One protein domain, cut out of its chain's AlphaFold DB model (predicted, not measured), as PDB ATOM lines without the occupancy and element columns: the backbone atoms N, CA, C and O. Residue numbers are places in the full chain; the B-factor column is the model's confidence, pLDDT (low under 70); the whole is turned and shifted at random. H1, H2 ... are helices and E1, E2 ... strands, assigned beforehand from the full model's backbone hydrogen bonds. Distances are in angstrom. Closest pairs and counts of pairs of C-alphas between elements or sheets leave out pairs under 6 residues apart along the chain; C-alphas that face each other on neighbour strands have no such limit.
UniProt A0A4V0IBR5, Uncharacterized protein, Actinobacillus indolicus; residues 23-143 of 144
ATOM      1  N   LEU A  23      17.393 -64.890 -16.079       93.81
ATOM      2  CA  LEU A  23      17.897 -63.544 -16.340       93.81
ATOM      3  C   LEU A  23      16.823 -62.645 -16.968       93.81
ATOM      4  O   LEU A  23      16.657 -61.498 -16.557       93.81
ATOM      5  N   ASP A  24      16.073 -63.162 -17.936       94.69
ATOM      6  CA  ASP A  24      14.991 -62.424 -18.590       94.69
ATOM      7  C   ASP A  24      13.879 -62.071 -17.601       94.69
ATOM      8  O   ASP A  24      13.394 -60.936 -17.579       94.69
ATOM      9  N   GLN A  25      13.540 -63.005 -16.709       94.62
ATOM     10  CA  GLN A  25      12.594 -62.748 -15.631       94.62
ATOM     11  C   GLN A  25      13.135 -61.710 -14.643       94.62
ATOM     12  O   GLN A  25      12.381 -60.852 -14.186       94.62
ATOM     13  N   ALA A  26      14.433 -61.737 -14.330       95.19
ATOM     14  CA  ALA A  26      15.044 -60.728 -13.471       95.19
ATOM     15  C   ALA A  26      14.972 -59.321 -14.080       95.19
ATOM     16  O   ALA A  26      14.614 -58.379 -13.374       95.19
ATOM     17  N   LYS A  27      15.223 -59.179 -15.390       96.31
ATOM     18  CA  LYS A  27      15.071 -57.902 -16.108       96.31
ATOM     19  C   LYS A  27      13.640 -57.370 -15.997       96.31
ATOM     20  O   LYS A  27      13.442 -56.215 -15.619       96.31
ATOM     21  N   LEU A  28      12.646 -58.216 -16.282       95.38
ATOM     22  CA  LEU A  28      11.226 -57.861 -16.171       95.38
ATOM     23  C   LEU A  28      10.853 -57.461 -14.736       95.38
ATOM     24  O   LEU A  28      10.219 -56.428 -14.527       95.38
ATOM     25  N   ASN A  29      11.302 -58.231 -13.744       94.69
ATOM     26  CA  ASN A  29      11.034 -57.970 -12.330       94.69
ATOM     27  C   ASN A  29      11.653 -56.653 -11.844       94.69
ATOM     28  O   ASN A  29      11.047 -55.975 -11.015       94.69
ATOM     29  N   THR A  30      12.844 -56.279 -12.326       94.75
ATOM     30  CA  THR A  30      13.458 -54.987 -11.984       94.75
ATOM     31  C   THR A  30      12.581 -53.831 -12.458       94.75
ATOM     32  O   THR A  30      12.285 -52.944 -11.661       94.75
ATOM     33  N   ILE A  31      12.102 -53.856 -13.707       92.31
ATOM     34  CA  ILE A  31      11.243 -52.778 -14.225       92.31
ATOM     35  C   ILE A  31       9.876 -52.775 -13.538       92.31
ATOM     36  O   ILE A  31       9.388 -51.711 -13.164       92.31
ATOM     37  N   ALA A  32       9.297 -53.946 -13.265       90.62
ATOM     38  CA  ALA A  32       8.063 -54.038 -12.488       90.62
ATOM     39  C   ALA A  32       8.194 -53.361 -11.113       90.62
ATOM     40  O   ALA A  32       7.306 -52.615 -10.712       90.62
ATOM     41  N   LYS A  33       9.324 -53.546 -10.415       89.88
ATOM     42  CA  LYS A  33       9.588 -52.887  -9.125       89.88
ATOM     43  C   LYS A  33       9.729 -51.371  -9.239       89.88
ATOM     44  O   LYS A  33       9.281 -50.679  -8.329       89.88
ATOM     45  N   VAL A  34      10.322 -50.854 -10.321       87.62
ATOM     46  CA  VAL A  34      10.397 -49.400 -10.566       87.62
ATOM     47  C   VAL A  34       8.991 -48.808 -10.583       87.62
ATOM     48  O   VAL A  34       8.718 -47.915  -9.790       87.62
ATOM     49  N   TYR A  35       8.083 -49.373 -11.384       83.25
ATOM     50  CA  TYR A  35       6.700 -48.894 -11.469       83.25
ATOM     51  C   TYR A  35       5.902 -49.122 -10.180       83.25
ATOM     52  O   TYR A  35       5.232 -48.211  -9.713       83.25
ATOM     53  N   GLN A  36       6.018 -50.296  -9.551       83.94
ATOM     54  CA  GLN A  36       5.307 -50.606  -8.300       83.94
ATOM     55  C   GLN A  36       5.688 -49.684  -7.137       83.94
ATOM     56  O   GLN A  36       4.896 -49.500  -6.218       83.94
ATOM     57  N   THR A  37       6.914 -49.158  -7.131       81.81
ATOM     58  CA  THR A  37       7.426 -48.337  -6.023       81.81
ATOM     59  C   THR A  37       7.569 -46.860  -6.367       81.81
ATOM     60  O   THR A  37       7.849 -46.078  -5.463       81.81
ATOM     61  N   GLY A  38       7.447 -46.486  -7.645       79.81
ATOM     62  CA  GLY A  38       7.753 -45.138  -8.131       79.81
ATOM     63  C   GLY A  38       9.190 -44.699  -7.832       79.81
ATOM     64  O   GLY A  38       9.439 -43.526  -7.596       79.81
ATOM     65  N   ASN A  39      10.143 -45.636  -7.734       83.94
ATOM     66  CA  ASN A  39      11.484 -45.338  -7.228       83.94
ATOM     67  C   ASN A  39      12.582 -45.802  -8.186       83.94
ATOM     68  O   ASN A  39      13.296 -46.771  -7.913       83.94
ATOM     69  N   LEU A  40      12.749 -45.090  -9.302       86.88
ATOM     70  CA  LEU A  40      13.834 -45.352 -10.250       86.88
ATOM     71  C   LEU A  40      15.205 -45.311  -9.570       86.88
ATOM     72  O   LEU A  40      16.021 -46.207  -9.786       86.88
ATOM     73  N   TYR A  41      15.446 -44.312  -8.715       88.88
ATOM     74  CA  TYR A  41      16.731 -44.114  -8.046       88.88
ATOM     75  C   TYR A  41      17.217 -45.387  -7.337       88.88
ATOM     76  O   TYR A  41      18.360 -45.803  -7.517       88.88
ATOM     77  N   LYS A  42      16.345 -46.071  -6.589       91.06
ATOM     78  CA  LYS A  42      16.684 -47.309  -5.865       91.06
ATOM     79  C   LYS A  42      17.110 -48.460  -6.780       91.06
ATOM     80  O   LYS A  42      17.914 -49.289  -6.359       91.06
ATOM     81  N   TYR A  43      16.570 -48.530  -7.995       93.44
ATOM     82  CA  TYR A  43      16.813 -49.625  -8.942       93.44
ATOM     83  C   TYR A  43      17.742 -49.235 -10.099       93.44
ATOM     84  O   TYR A  43      17.936 -50.036 -11.011       93.44
ATOM     85  N   ALA A  44      18.324 -48.037 -10.068       93.50
ATOM     86  CA  ALA A  44      19.273 -47.559 -11.063       93.50
ATOM     87  C   ALA A  44      20.708 -48.039 -10.785       93.50
ATOM     88  O   ALA A  44      21.080 -48.349  -9.651       93.50
ATOM     89  N   THR A  45      21.541 -48.085 -11.826       97.56
ATOM     90  CA  THR A  45      22.982 -48.332 -11.693       97.56
ATOM     91  C   THR A  45      23.660 -47.205 -10.902       97.56
ATOM     92  O   THR A  45      23.175 -46.071 -10.910       97.56
ATOM     93  N   PRO A  46      24.805 -47.451 -10.232       97.12
ATOM     94  CA  PRO A  46      25.452 -46.433  -9.396       97.12
ATOM     95  C   PRO A  46      25.836 -45.142 -10.131       97.12
ATOM     96  O   PRO A  46      25.806 -44.053  -9.559       97.12
ATOM     97  N   ASP A  47      26.232 -45.240 -11.397       95.75
ATOM     98  CA  ASP A  47      26.550 -44.082 -12.230       95.75
ATOM     99  C   ASP A  47      25.290 -43.300 -12.625       95.75
ATOM    100  O   ASP A  47      25.304 -42.067 -12.612       95.75
ATOM    101  N   PHE A  48      24.184 -43.994 -12.894       93.69
ATOM    102  CA  PHE A  48      22.906 -43.358 -13.181       93.69
ATOM    103  C   PHE A  48      22.295 -42.721 -11.922       93.69
ATOM    104  O   PHE A  48      21.864 -41.574 -11.981       93.69
ATOM    105  N   GLN A  49      22.396 -43.361 -10.751       93.69
ATOM    106  CA  GLN A  49      22.034 -42.771  -9.451       93.69
ATOM    107  C   GLN A  49      22.759 -41.449  -9.189       93.69
ATOM    108  O   GLN A  49      22.134 -40.460  -8.810       93.69
ATOM    109  N   LYS A  50      24.076 -41.393  -9.426       93.88
ATOM    110  CA  LYS A  50      24.848 -40.146  -9.280       93.88
ATOM    111  C   LYS A  50      24.308 -39.038 -10.181       93.88
ATOM    112  O   LYS A  50      24.287 -37.880  -9.769       93.88
ATOM    113  N   LEU A  51      23.884 -39.377 -11.396       89.56
ATOM    114  CA  LEU A  51      23.319 -38.416 -12.335       89.56
ATOM    115  C   LEU A  51      21.919 -37.947 -11.904       89.56
ATOM    116  O   LEU A  51      21.673 -36.744 -11.889       89.56
ATOM    117  N   LEU A  52      21.054 -38.864 -11.460       87.12
ATOM    118  CA  LEU A  52      19.738 -38.549 -10.886       87.12
ATOM    119  C   LEU A  52      19.860 -37.635  -9.655       87.12
ATOM    120  O   LEU A  52      19.131 -36.657  -9.526       87.12
ATOM    121  N   ALA A  53      20.837 -37.885  -8.778       88.19
ATOM    122  CA  ALA A  53      21.104 -37.026  -7.624       88.19
ATOM    123  C   ALA A  53      21.565 -35.616  -8.035       88.19
ATOM    124  O   ALA A  53      21.148 -34.625  -7.429       88.19
ATOM    125  N   LYS A  54      22.407 -35.504  -9.073       87.56
ATOM    126  CA  LYS A  54      22.800 -34.202  -9.634       87.56
ATOM    127  C   LYS A  54      21.594 -33.461 -10.211       87.56
ATOM    128  O   LYS A  54      21.469 -32.267  -9.953       87.56
ATOM    129  N   LYS A  55      20.696 -34.162 -10.909       83.81
ATOM    130  CA  LYS A  55      19.433 -33.602 -11.413       83.81
ATOM    131  C   LYS A  55      18.554 -33.072 -10.308       83.81
ATOM    132  O   LYS A  55      18.243 -31.891 -10.313       83.81
ATOM    133  N   ALA A  56      18.265 -33.891  -9.304       81.69
ATOM    134  CA  ALA A  56      17.448 -33.465  -8.177       81.69
ATOM    135  C   ALA A  56      18.016 -32.222  -7.463       81.69
ATOM    136  O   ALA A  56      17.262 -31.436  -6.891       81.69
ATOM    137  N   LYS A  57      19.343 -32.024  -7.474       83.94
ATOM    138  CA  LYS A  57      19.975 -30.793  -6.976       83.94
ATOM    139  C   LYS A  57      19.790 -29.615  -7.939       83.94
ATOM    140  O   LYS A  57      19.467 -28.529  -7.469       83.94
ATOM    141  N   TYR A  58      20.006 -29.830  -9.237       80.81
ATOM    142  CA  TYR A  58      19.844 -28.812 -10.276       80.81
ATOM    143  C   TYR A  58      18.408 -28.279 -10.332       80.81
ATOM    144  O   TYR A  58      18.223 -27.069 -10.255       80.81
ATOM    145  N   ASP A  59      17.407 -29.163 -10.348       77.38
ATOM    146  CA  ASP A  59      15.982 -28.804 -10.406       77.38
ATOM    147  C   ASP A  59      15.565 -27.924  -9.215       77.38
ATOM    148  O   ASP A  59      14.785 -26.989  -9.356       77.38
ATOM    149  N   LYS A  60      16.135 -28.176  -8.026       77.12
ATOM    150  CA  LYS A  60      15.894 -27.353  -6.827       77.12
ATOM    151  C   LYS A  60      16.528 -25.966  -6.910       77.12
ATOM    152  O   LYS A  60      15.990 -25.027  -6.333       77.12
ATOM    153  N   SER A  61      17.697 -25.846  -7.539       79.12
ATOM    154  CA  SER A  61      18.423 -24.571  -7.649       79.12
ATOM    155  C   SER A  61      18.018 -23.739  -8.862       79.12
ATOM    156  O   SER A  61      18.234 -22.532  -8.867       79.12
ATOM    157  N   THR A  62      17.448 -24.386  -9.873       70.00
ATOM    158  CA  THR A  62      17.071 -23.788 -11.149       70.00
ATOM    159  C   THR A  62      15.670 -24.289 -11.494       70.00
ATOM    160  O   THR A  62      15.552 -25.233 -12.276       70.00
ATOM    161  N   PRO A  63      14.608 -23.702 -10.902       63.97
ATOM    162  CA  PRO A  63      13.243 -24.030 -11.280       63.97
ATOM    163  C   PRO A  63      13.109 -23.757 -12.771       63.97
ATOM    164  O   PRO A  63      13.252 -22.621 -13.224       63.97
ATOM    165  N   CYS A  64      12.957 -24.817 -13.544       60.16
ATOM    166  CA  CYS A  64      12.852 -24.724 -14.977       60.16
ATOM    167  C   CYS A  64      11.800 -25.714 -15.419       60.16
ATOM    168  O   CYS A  64      12.006 -26.922 -15.309       60.16
ATOM    169  N   ASP A  65      10.703 -25.169 -15.926       52.34
ATOM    170  CA  ASP A  65       9.532 -25.939 -16.323       52.34
ATOM    171  C   ASP A  65       9.851 -26.906 -17.485       52.34
ATOM    172  O   ASP A  65       9.192 -27.920 -17.624       52.34
ATOM    173  N   ASP A  66      10.932 -26.688 -18.256       53.62
ATOM    174  CA  ASP A  66      11.254 -27.503 -19.448       53.62
ATOM    175  C   ASP A  66      12.719 -27.978 -19.559       53.62
ATOM    176  O   ASP A  66      13.132 -28.529 -20.583       53.62
ATOM    177  N   CYS A  67      13.563 -27.767 -18.542       53.69
ATOM    178  CA  CYS A  67      15.006 -28.011 -18.702       53.69
ATOM    179  C   CYS A  67      15.359 -29.492 -18.719       53.69
ATOM    180  O   CYS A  67      16.253 -29.891 -19.446       53.69
ATOM    181  N   VAL A  68      14.690 -30.335 -17.946       53.84
ATOM    182  CA  VAL A  68      14.887 -31.781 -18.042       53.84
ATOM    183  C   VAL A  68      13.500 -32.368 -18.165       53.84
ATOM    184  O   VAL A  68      12.826 -32.533 -17.153       53.84
ATOM    185  N   GLY A  69      13.078 -32.540 -19.426       51.69
ATOM    186  CA  GLY A  69      11.699 -32.793 -19.845       51.69
ATOM    187  C   GLY A  69      10.913 -33.595 -18.823       51.69
ATOM    188  O   GLY A  69      11.348 -34.684 -18.464       51.69
ATOM    189  N   HIS A  70       9.811 -33.013 -18.347       48.28
ATOM    190  CA  HIS A  70       8.899 -33.561 -17.347       48.28
ATOM    191  C   HIS A  70       8.764 -35.087 -17.444       48.28
ATOM    192  O   HIS A  70       7.977 -35.631 -18.214       48.28
ATOM    193  N   GLU A  71       9.521 -35.792 -16.612       52.81
ATOM    194  CA  GLU A  71       9.488 -37.245 -16.510       52.81
ATOM    195  C   GLU A  71       8.397 -37.709 -15.554       52.81
ATOM    196  O   GLU A  71       8.599 -38.590 -14.711       52.81
ATOM    197  N   SER A  72       7.184 -37.201 -15.742       49.78
ATOM    198  CA  SER A  72       5.987 -37.766 -15.113       49.78
ATOM    199  C   SER A  72       5.741 -39.238 -15.497       49.78
ATOM    200  O   SER A  72       4.693 -39.780 -15.197       49.78
ATOM    201  N   TRP A  73       6.678 -39.893 -16.192       52.91
ATOM    202  CA  TRP A  73       6.546 -41.197 -16.823       52.91
ATOM    203  C   TRP A  73       7.262 -42.288 -16.008       52.91
ATOM    204  O   TRP A  73       6.935 -43.465 -16.170       52.91
ATOM    205  N   ILE A  74       8.253 -41.933 -15.166       52.41
ATOM    206  CA  ILE A  74       9.129 -42.909 -14.478       52.41
ATOM    207  C   ILE A  74       9.392 -42.595 -13.002       52.41
ATOM    208  O   ILE A  74       9.558 -43.541 -12.229       52.41
ATOM    209  N   ASP A  75       9.292 -41.338 -12.560       49.22
ATOM    210  CA  ASP A  75       9.241 -41.005 -11.121       49.22
ATOM    211  C   ASP A  75       7.904 -41.408 -10.462       49.22
ATOM    212  O   ASP A  75       7.540 -40.946  -9.383       49.22
ATOM    213  N   GLY A  76       7.165 -42.312 -11.113       39.97
ATOM    214  CA  GLY A  76       5.741 -42.437 -10.920       39.97
ATOM    215  C   GLY A  76       5.089 -41.201 -11.531       39.97
ATOM    216  O   GLY A  76       5.180 -40.119 -10.951       39.97
ATOM    217  N   PRO A  77       4.351 -41.310 -12.642       42.84
ATOM    218  CA  PRO A  77       3.088 -40.576 -12.680       42.84
ATOM    219  C   PRO A  77       2.488 -40.771 -11.297       42.84
ATOM    220  O   PRO A  77       2.334 -41.921 -10.861       42.84
ATOM    221  N   SER A  78       2.332 -39.685 -10.539       44.53
ATOM    222  CA  SER A  78       1.774 -39.808  -9.204       44.53
ATOM    223  C   SER A  78       0.508 -40.645  -9.399       44.53
ATOM    224  O   SER A  78      -0.286 -40.372 -10.305       44.53
ATOM    225  N   ALA A  79       0.370 -41.756  -8.674       43.59
ATOM    226  CA  ALA A  79      -0.739 -42.688  -8.896       43.59
ATOM    227  C   ALA A  79      -2.118 -41.993  -8.773       43.59
ATOM    228  O   ALA A  79      -3.140 -42.576  -9.120       43.59
ATOM    229  N   GLN A  80      -2.121 -40.755  -8.267       42.94
ATOM    230  CA  GLN A  80      -3.248 -39.845  -8.166       42.94
ATOM    231  C   GLN A  80      -3.581 -39.134  -9.490       42.94
ATOM    232  O   GLN A  80      -4.761 -38.940  -9.757       42.94
ATOM    233  N   ASP A  81      -2.595 -38.791 -10.325       49.56
ATOM    234  CA  ASP A  81      -2.813 -37.998 -11.546       49.56
ATOM    235  C   ASP A  81      -3.075 -38.864 -12.785       49.56
ATOM    236  O   ASP A  81      -3.835 -38.464 -13.664       49.56
ATOM    237  N   VAL A  82      -2.468 -40.058 -12.870       58.94
ATOM    238  CA  VAL A  82      -2.617 -40.943 -14.044       58.94
ATOM    239  C   VAL A  82      -2.713 -42.415 -13.619       58.94
ATOM    240  O   VAL A  82      -1.747 -43.167 -13.745       58.94
ATOM    241  N   PRO A  83      -3.868 -42.884 -13.121       57.62
ATOM    242  CA  PRO A  83      -4.020 -44.240 -12.584       57.62
ATOM    243  C   PRO A  83      -3.665 -45.339 -13.594       57.62
ATOM    244  O   PRO A  83      -3.075 -46.347 -13.229       57.62
ATOM    245  N   ASP A  84      -3.946 -45.139 -14.881       61.31
ATOM    246  CA  ASP A  84      -3.719 -46.167 -15.911       61.31
ATOM    247  C   ASP A  84      -2.237 -46.394 -16.247       61.31
ATOM    248  O   ASP A  84      -1.860 -47.407 -16.846       61.31
ATOM    249  N   SER A  85      -1.371 -45.492 -15.793       63.88
ATOM    250  CA  SER A  85       0.076 -45.600 -15.952       63.88
ATOM    251  C   SER A  85       0.756 -46.460 -14.872       63.88
ATOM    252  O   SER A  85       1.919 -46.839 -15.028       63.88
ATOM    253  N   ILE A  86       0.024 -46.847 -13.815       64.12
ATOM    254  CA  ILE A  86       0.546 -47.660 -12.699       64.12
ATOM    255  C   ILE A  86       0.647 -49.155 -13.035       64.12
ATOM    256  O   ILE A  86       1.353 -49.894 -12.351       64.12
ATOM    257  N   ASN A  87      -0.038 -49.606 -14.094       75.44
ATOM    258  CA  ASN A  87      -0.086 -51.008 -14.525       75.44
ATOM    259  C   ASN A  87       0.420 -51.191 -15.968       75.44
ATOM    260  O   ASN A  87      -0.322 -51.656 -16.842       75.44
ATOM    261  N   PRO A  88       1.685 -50.843 -16.254       85.19
ATOM    262  CA  PRO A  88       2.253 -51.050 -17.577       85.19
ATOM    263  C   PRO A  88       2.315 -52.534 -17.947       85.19
ATOM    264  O   PRO A  88       2.585 -53.421 -17.133       85.19
ATOM    265  N   LYS A  89       2.141 -52.807 -19.238       90.38
ATOM    266  CA  LYS A  89       2.436 -54.105 -19.842       90.38
ATOM    267  C   LYS A  89       3.920 -54.168 -20.172       90.38
ATOM    268  O   LYS A  89       4.429 -53.319 -20.903       90.38
ATOM    269  N   PHE A  90       4.592 -55.201 -19.673       91.94
ATOM    270  CA  PHE A  90       6.014 -55.408 -19.919       91.94
ATOM    271  C   PHE A  90       6.259 -56.419 -21.033       91.94
ATOM    272  O   PHE A  90       5.619 -57.469 -21.096       91.94
ATOM    273  N   LYS A  91       7.234 -56.126 -21.891       94.56
ATOM    274  CA  LYS A  91       7.727 -57.057 -22.907       94.56
ATOM    275  C   LYS A  91       9.244 -57.007 -22.965       94.56
ATOM    276  O   LYS A  91       9.822 -55.936 -23.118       94.56
ATOM    277  N   LEU A  92       9.888 -58.166 -22.908       93.62
ATOM    278  CA  LEU A  92      11.308 -58.271 -23.213       93.62
ATOM    279  C   LEU A  92      11.487 -58.470 -24.724       93.62
ATOM    280  O   LEU A  92      10.859 -59.346 -25.322       93.62
ATOM    281  N   VAL A  93      12.333 -57.656 -25.351       91.69
ATOM    282  CA  VAL A  93      12.742 -57.835 -26.750       91.69
ATOM    283  C   VAL A  93      14.256 -57.735 -26.812       91.69
ATOM    284  O   VAL A  93      14.819 -56.659 -26.590       91.69
ATOM    285  N   LYS A  94      14.908 -58.859 -27.136       87.50
ATOM    286  CA  LYS A  94      16.361 -59.021 -26.986       87.50
ATOM    287  C   LYS A  94      16.750 -58.684 -25.538       87.50
ATOM    288  O   LYS A  94      16.182 -59.247 -24.610       87.50
ATOM    289  N   ASP A  95      17.626 -57.705 -25.339       87.75
ATOM    290  CA  ASP A  95      18.168 -57.365 -24.021       87.75
ATOM    291  C   ASP A  95      17.469 -56.183 -23.343       87.75
ATOM    292  O   ASP A  95      17.916 -55.725 -22.293       87.75
ATOM    293  N   LYS A  96      16.383 -55.676 -23.935       91.56
ATOM    294  CA  LYS A  96      15.688 -54.473 -23.466       91.56
ATOM    295  C   LYS A  96      14.274 -54.794 -23.022       91.56
ATOM    296  O   LYS A  96      13.562 -55.550 -23.688       91.56
ATOM    297  N   VAL A  97      13.862 -54.179 -21.919       95.06
ATOM    298  CA  VAL A  97      12.493 -54.278 -21.407       95.06
ATOM    299  C   VAL A  97      11.706 -53.071 -21.885       95.06
ATOM    300  O   VAL A  97      12.131 -51.934 -21.717       95.06
ATOM    301  N   TYR A  98      10.554 -53.324 -22.482       93.81
ATOM    302  CA  TYR A  98       9.606 -52.314 -22.918       93.81
ATOM    303  C   TYR A  98       8.465 -52.271 -21.912       93.81
ATOM    304  O   TYR A  98       7.905 -53.320 -21.594       93.81
ATOM    305  N   ALA A  99       8.133 -51.082 -21.429       90.12
ATOM    306  CA  ALA A  99       6.948 -50.819 -20.631       90.12
ATOM    307  C   ALA A  99       5.973 -50.006 -21.477       90.12
ATOM    308  O   ALA A  99       6.326 -48.944 -21.986       90.12
ATOM    309  N   THR A 100       4.758 -50.514 -21.639       89.19
ATOM    310  CA  THR A 100       3.698 -49.832 -22.375       89.19
ATOM    311  C   THR A 100       2.516 -49.590 -21.454       89.19
ATOM    312  O   THR A 100       2.015 -50.534 -20.847       89.19
ATOM    313  N   PHE A 101       2.041 -48.355 -21.394       84.38
ATOM    314  CA  PHE A 101       0.904 -47.951 -20.572       84.38
ATOM    315  C   PHE A 101       0.082 -46.875 -21.284       84.38
ATOM    316  O   PHE A 101       0.483 -46.390 -22.345       84.38
ATOM    317  N   LEU A 102      -1.085 -46.557 -20.728       79.62
ATOM    318  CA  LEU A 102      -1.888 -45.423 -21.168       79.62
ATOM    319  C   LEU A 102      -1.572 -44.218 -20.286       79.62
ATOM    320  O   LEU A 102      -1.520 -44.329 -19.060       79.62
ATOM    321  N   PHE A 103      -1.324 -43.087 -20.927       74.88
ATOM    322  CA  PHE A 103      -1.206 -41.784 -20.299       74.88
ATOM    323  C   PHE A 103      -2.343 -40.930 -20.851       74.88
ATOM    324  O   PHE A 103      -2.304 -40.527 -22.014       74.88
ATOM    325  N   PHE A 104      -3.398 -40.748 -20.053       76.19
ATOM    326  CA  PHE A 104      -4.720 -40.390 -20.577       76.19
ATOM    327  C   PHE A 104      -5.113 -41.356 -21.714       76.19
ATOM    328  O   PHE A 104      -5.051 -42.571 -21.525       76.19
ATOM    329  N   ASP A 105      -5.446 -40.846 -22.898       78.50
ATOM    330  CA  ASP A 105      -5.828 -41.661 -24.057       78.50
ATOM    331  C   ASP A 105      -4.632 -42.063 -24.940       78.50
ATOM    332  O   ASP A 105      -4.786 -42.778 -25.936       78.50
ATOM    333  N   GLU A 106      -3.420 -41.626 -24.590       80.12
ATOM    334  CA  GLU A 106      -2.227 -41.869 -25.390       80.12
ATOM    335  C   GLU A 106      -1.477 -43.114 -24.932       80.12
ATOM    336  O   GLU A 106      -1.160 -43.322 -23.759       80.12
ATOM    337  N   LYS A 107      -1.137 -43.965 -25.900       85.12
ATOM    338  CA  LYS A 107      -0.315 -45.143 -25.648       85.12
ATOM    339  C   LYS A 107       1.156 -44.755 -25.621       85.12
ATOM    340  O   LYS A 107       1.780 -44.559 -26.662       85.12
ATOM    341  N   VAL A 108       1.733 -44.793 -24.433       82.31
ATOM    342  CA  VAL A 108       3.150 -44.535 -24.201       82.31
ATOM    343  C   VAL A 108       3.935 -45.842 -24.215       82.31
ATOM    344  O   VAL A 108       3.471 -46.878 -23.733       82.31
ATOM    345  N   THR A 109       5.144 -45.821 -24.780       86.94
ATOM    346  CA  THR A 109       6.100 -46.932 -24.679       86.94
ATOM    347  C   THR A 109       7.475 -46.421 -24.287       86.94
ATOM    348  O   THR A 109       8.088 -45.647 -25.016       86.94
ATOM    349  N   ILE A 110       7.982 -46.926 -23.167       87.50
ATOM    350  CA  ILE A 110       9.333 -46.665 -22.677       87.50
ATOM    351  C   ILE A 110      10.189 -47.912 -22.841       87.50
ATOM    352  O   ILE A 110       9.758 -49.032 -22.556       87.50
ATOM    353  N   LYS A 111      11.431 -47.716 -23.276       92.25
ATOM    354  CA  LYS A 111      12.431 -48.768 -23.452       92.25
ATOM    355  C   LYS A 111      13.528 -48.629 -22.403       92.25
ATOM    356  O   LYS A 111      14.296 -47.675 -22.430       92.25
ATOM    357  N   PHE A 112      13.657 -49.620 -21.534       93.44
ATOM    358  CA  PHE A 112      14.668 -49.670 -20.486       93.44
ATOM    359  C   PHE A 112      15.913 -50.430 -20.943       93.44
ATOM    360  O   PHE A 112      15.824 -51.532 -21.501       93.44
ATOM    361  N   SER A 113      17.073 -49.840 -20.665       95.06
ATOM    362  CA  SER A 113      18.369 -50.517 -20.719       95.06
ATOM    363  C   SER A 113      18.740 -50.956 -19.305       95.06
ATOM    364  O   SER A 113      18.567 -50.194 -18.353       95.06
ATOM    365  N   LEU A 114      19.201 -52.200 -19.167       96.12
ATOM    366  CA  LEU A 114      19.569 -52.771 -17.877       96.12
ATOM    367  C   LEU A 114      20.977 -53.347 -17.920       96.12
ATOM    368  O   LEU A 114      21.341 -54.031 -18.877       96.12
ATOM    369  N   ASP A 115      21.690 -53.168 -16.817       97.00
ATOM    370  CA  ASP A 115      22.967 -53.815 -16.562       97.00
ATOM    371  C   ASP A 115      22.727 -54.930 -15.544       97.00
ATOM    372  O   ASP A 115      22.246 -54.688 -14.432       97.00
ATOM    373  N   CYS A 116      23.030 -56.167 -15.935       96.31
ATOM    374  CA  CYS A 116      22.816 -57.345 -15.104       96.31
ATOM    375  C   CYS A 116      24.141 -58.014 -14.748       96.31
ATOM    376  O   CYS A 116      25.017 -58.176 -15.598       96.31
ATOM    377  N   ASN A 117      24.279 -58.448 -13.497       92.94
ATOM    378  CA  ASN A 117      25.440 -59.214 -13.055       92.94
ATOM    379  C   ASN A 117      25.227 -60.732 -13.209       92.94
ATOM    380  O   ASN A 117      24.128 -61.212 -13.489       92.94
ATOM    381  N   LYS A 118      26.291 -61.506 -12.957       91.62
ATOM    382  CA  LYS A 118      26.290 -62.981 -13.023       91.62
ATOM    383  C   LYS A 118      25.302 -63.676 -12.071       91.62
ATOM    384  O   LYS A 118      25.035 -64.858 -12.241       91.62
ATOM    385  N   ASN A 119      24.767 -62.956 -11.084       92.69
ATOM    386  CA  ASN A 119      23.788 -63.463 -10.121       92.69
ATOM    387  C   ASN A 119      22.344 -63.102 -10.524       92.69
ATOM    388  O   ASN A 119      21.450 -63.143  -9.682       92.69
ATOM    389  N   ASN A 120      22.111 -62.710 -11.785       92.69
ATOM    390  CA  ASN A 120      20.817 -62.250 -12.299       92.69
ATOM    391  C   ASN A 120      20.245 -61.048 -11.528       92.69
ATOM    392  O   ASN A 120      19.033 -60.871 -11.457       92.69
ATOM    393  N   GLN A 121      21.094 -60.210 -10.932       95.00
ATOM    394  CA  GLN A 121      20.652 -58.930 -10.386       95.00
ATOM    395  C   GLN A 121      20.806 -57.876 -11.474       95.00
ATOM    396  O   GLN A 121      21.911 -57.678 -11.976       95.00
ATOM    397  N   CYS A 122      19.703 -57.221 -11.826       97.56
ATOM    398  CA  CYS A 122      19.650 -56.211 -12.874       97.56
ATOM    399  C   CYS A 122      19.317 -54.841 -12.287       97.56
ATOM    400  O   CYS A 122      18.419 -54.731 -11.446       97.56
ATOM    401  N   LEU A 123      19.999 -53.812 -12.778       97.25
ATOM    402  CA  LEU A 123      19.753 -52.409 -12.462       97.25
ATOM    403  C   LEU A 123      19.500 -51.630 -13.752       97.25
ATOM    404  O   LEU A 123      20.031 -51.978 -14.803       97.25
ATOM    405  N   VAL A 124      18.687 -50.583 -13.676       95.19
ATOM    406  CA  VAL A 124      18.390 -49.705 -14.813       95.19
ATOM    407  C   VAL A 124      19.594 -48.812 -15.085       95.19
ATOM    408  O   VAL A 124      20.023 -48.086 -14.193       95.19
ATOM    409  N   SER A 125      20.133 -48.845 -16.301       95.38
ATOM    410  CA  SER A 125      21.260 -47.995 -16.711       95.38
ATOM    411  C   SER A 125      20.833 -46.786 -17.541       95.38
ATOM    412  O   SER A 125      21.559 -45.790 -17.590       95.38
ATOM    413  N   ASP A 126      19.659 -46.868 -18.174       92.31
ATOM    414  CA  ASP A 126      19.013 -45.777 -18.903       92.31
ATOM    415  C   ASP A 126      17.551 -46.135 -19.209       92.31
ATOM    416  O   ASP A 126      17.177 -47.315 -19.245       92.31
ATOM    417  N   PHE A 127      16.748 -45.133 -19.547       87.56
ATOM    418  CA  PHE A 127      15.500 -45.343 -20.267       87.56
ATOM    419  C   PHE A 127      15.442 -44.438 -21.491       87.56
ATOM    420  O   PHE A 127      16.066 -43.380 -21.560       87.56
ATOM    421  N   ILE A 128      14.733 -44.918 -22.500       86.69
ATOM    422  CA  ILE A 128      14.731 -44.347 -23.834       86.69
ATOM    423  C   ILE A 128      13.278 -44.214 -24.276       86.69
ATOM    424  O   ILE A 128      12.528 -45.196 -24.209       86.69
ATOM    425  N   THR A 129      12.896 -43.022 -24.724       81.25
ATOM    426  CA  THR A 129      11.537 -42.742 -25.205       81.25
ATOM    427  C   THR A 129      11.242 -43.475 -26.520       81.25
ATOM    428  O   THR A 129      12.115 -44.138 -27.105       81.25
ATOM    429  N   ALA A 130      10.001 -43.378 -26.996       76.69
ATOM    430  CA  ALA A 130       9.606 -43.947 -28.281       76.69
ATOM    431  C   ALA A 130      10.388 -43.316 -29.450       76.69
ATOM    432  O   ALA A 130      10.765 -44.020 -30.387       76.69
ATOM    433  N   GLU A 131      10.716 -42.029 -29.334       79.19
ATOM    434  CA  GLU A 131      11.482 -41.221 -30.291       79.19
ATOM    435  C   GLU A 131      12.971 -41.600 -30.310       79.19
ATOM    436  O   GLU A 131      13.698 -41.273 -31.245       79.19
ATOM    437  N   GLY A 132      13.427 -42.365 -29.313       83.50
ATOM    438  CA  GLY A 132      14.812 -42.815 -29.207       83.50
ATOM    439  C   GLY A 132      15.688 -41.930 -28.327       83.50
ATOM    440  O   GLY A 132      16.895 -42.184 -28.246       83.50
ATOM    441  N   ASP A 133      15.101 -40.964 -27.624       82.56
ATOM    442  CA  ASP A 133      15.835 -40.056 -26.757       82.56
ATOM    443  C   ASP A 133      16.251 -40.752 -25.465       82.56
ATOM    444  O   ASP A 133      15.437 -41.305 -24.730       82.56
ATOM    445  N   SER A 134      17.561 -40.744 -25.210       87.69
ATOM    446  CA  SER A 134      18.139 -41.239 -23.964       87.69
ATOM    447  C   SER A 134      17.926 -40.205 -22.880       87.69
ATOM    448  O   SER A 134      18.357 -39.049 -22.991       87.69
ATOM    449  N   TYR A 135      17.324 -40.645 -21.792       85.44
ATOM    450  CA  TYR A 135      17.105 -39.772 -20.669       85.44
ATOM    451  C   TYR A 135      18.410 -39.414 -19.951       85.44
ATOM    452  O   TYR A 135      18.673 -38.242 -19.676       85.44
ATOM    453  N   LYS A 136      19.309 -40.385 -19.763       87.31
ATOM    454  CA  LYS A 136      20.649 -40.127 -19.218       87.31
ATOM    455  C   LYS A 136      21.391 -39.051 -20.019       87.31
ATOM    456  O   LYS A 136      21.989 -38.150 -19.433       87.31
ATOM    457  N   LYS A 137      21.343 -39.109 -21.358       88.19
ATOM    458  CA  LYS A 137      21.937 -38.074 -22.227       88.19
ATOM    459  C   LYS A 137      21.248 -36.725 -22.081       88.19
ATOM    460  O   LYS A 137      21.939 -35.709 -22.077       88.19
ATOM    461  N   SER A 138      19.927 -36.726 -21.941       82.56
ATOM    462  CA  SER A 138      19.155 -35.509 -21.713       82.56
ATOM    463  C   SER A 138      19.625 -34.825 -20.436       82.56
ATOM    464  O   SER A 138      20.079 -33.691 -20.515       82.56
ATOM    465  N   ILE A 139      19.697 -35.524 -19.297       83.06
ATOM    466  CA  ILE A 139      20.210 -34.932 -18.050       83.06
ATOM    467  C   ILE A 139      21.598 -34.303 -18.243       83.06
ATOM    468  O   ILE A 139      21.822 -33.156 -17.861       83.06
ATOM    469  N   MET A 140      22.533 -35.035 -18.855       85.69
ATOM    470  CA  MET A 140      23.907 -34.553 -19.058       85.69
ATOM    471  C   MET A 140      23.990 -33.301 -19.942       85.69
ATOM    472  O   MET A 140      24.954 -32.550 -19.836       85.69
ATOM    473  N   LYS A 141      23.007 -33.062 -20.816       82.38
ATOM    474  CA  LYS A 141      22.950 -31.858 -21.657       82.38
ATOM    475  C   LYS A 141      22.631 -30.602 -20.841       82.38
ATOM    476  O   LYS A 141      23.136 -29.527 -21.162       82.38
ATOM    477  N   TYR A 142      21.790 -30.732 -19.819       74.00
ATOM    478  CA  TYR A 142      21.274 -29.597 -19.047       74.00
ATOM    479  C   TYR A 142      22.033 -29.365 -17.742       74.00
ATOM    480  O   TYR A 142      22.177 -28.225 -17.303       74.00
ATOM    481  N   ILE A 143      22.587 -30.429 -17.160       75.44
ATOM    482  CA  ILE A 143      23.420 -30.349 -15.964       75.44
ATOM    483  C   ILE A 143      24.881 -30.264 -16.388       75.44
ATOM    484  O   ILE A 143      25.513 -31.284 -16.668       75.44
TER     485      ILE A 143
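This is residues 23 to 143 of the 144 residues of an uncharacterized protein of Actinobacillus indolicus (UniProt A0A4V0IBR5). A strongly twisted sheet of four strands curls round the helix H1, and at its E4 edge two more helices, H3 and H5, reach away from the sheet with their far ends. The short helix H2 lies between H1 and H3, the short helix H4 sits beside the strands next to E2, and residues 60 to 66, of which 60 and 61 belong to H3, stick out from the rest. The printed part has 121 residues, with five named helices and four named strands in the order H1 H2 H3 H4 E1 E2 E3 E4 H5; the sheet runs E1 E2 E3 E4, antiparallel throughout, and the class is mixed, helices and strands. The whole is compact, with a radius of gyration of the C-alphas of 14.1 A and spans of 40 by 35 by 25 A.

H1, residues 23 to 37, is on the sheet of E1 (89 to 93), E2 (96 to 103), E3 (106 to 116) and E4 (122 to 128), and with it makes two layers, a helix on one face of a sheet. Its closest C-alphas to E4 are those of Lys 27 and Cys 122, 5.9 A apart. H2, residues 40 to 43, touches residues 30 to 34 of H1; the closest C-alphas, of Val 34 and Leu 40, are 5.3 A apart. H3, residues 46 to 61, only grazes the sheet, with its residues 46 to 49. H4, residues 83 to 86, stands at the sheet's level, at a height over the sheet of 0.6 A. The strands form a meander, each the antiparallel neighbour of the one before, in three hairpins. N 91 and O 98 are 2.9 A apart across E1 and E2, N 99 and O 110 2.8 A across E2 and E3, and N 113 and O 126 2.9 A across E3 and E4. H5, residues 135 to 142, touches residues 48 to 55 of H3 at a steep tilt of 43 degrees, the same way; the closest C-alphas, of Lys 55 and Ile 139, are 6.8 A apart. Every O i to N i+4 pair is within hydrogen-bond range in H1 and H5, and 11 of 12 are in H3; H2 and H4 are too short for such a pair.

H1 begins at C-alpha 23 (17.897, -63.544, -16.340) and is 21.2 A long; H3 is 23.0 A long. E2 measures 21.4 A, and E3, the longest strand, 31.2 A, ending at C-alpha 116 (22.816, -57.345, -15.104). H5 ends at C-alpha 142 (21.274, -29.597, -19.047).

The C-alphas farthest apart, of Pro 63 and Lys 118, are 41.1 A apart. The printed part has no cut. The link from H3 to H4 is long, with 21 residues. Mean pLDDT of the printed part is 81.0; residues 63 to 86 are under 70.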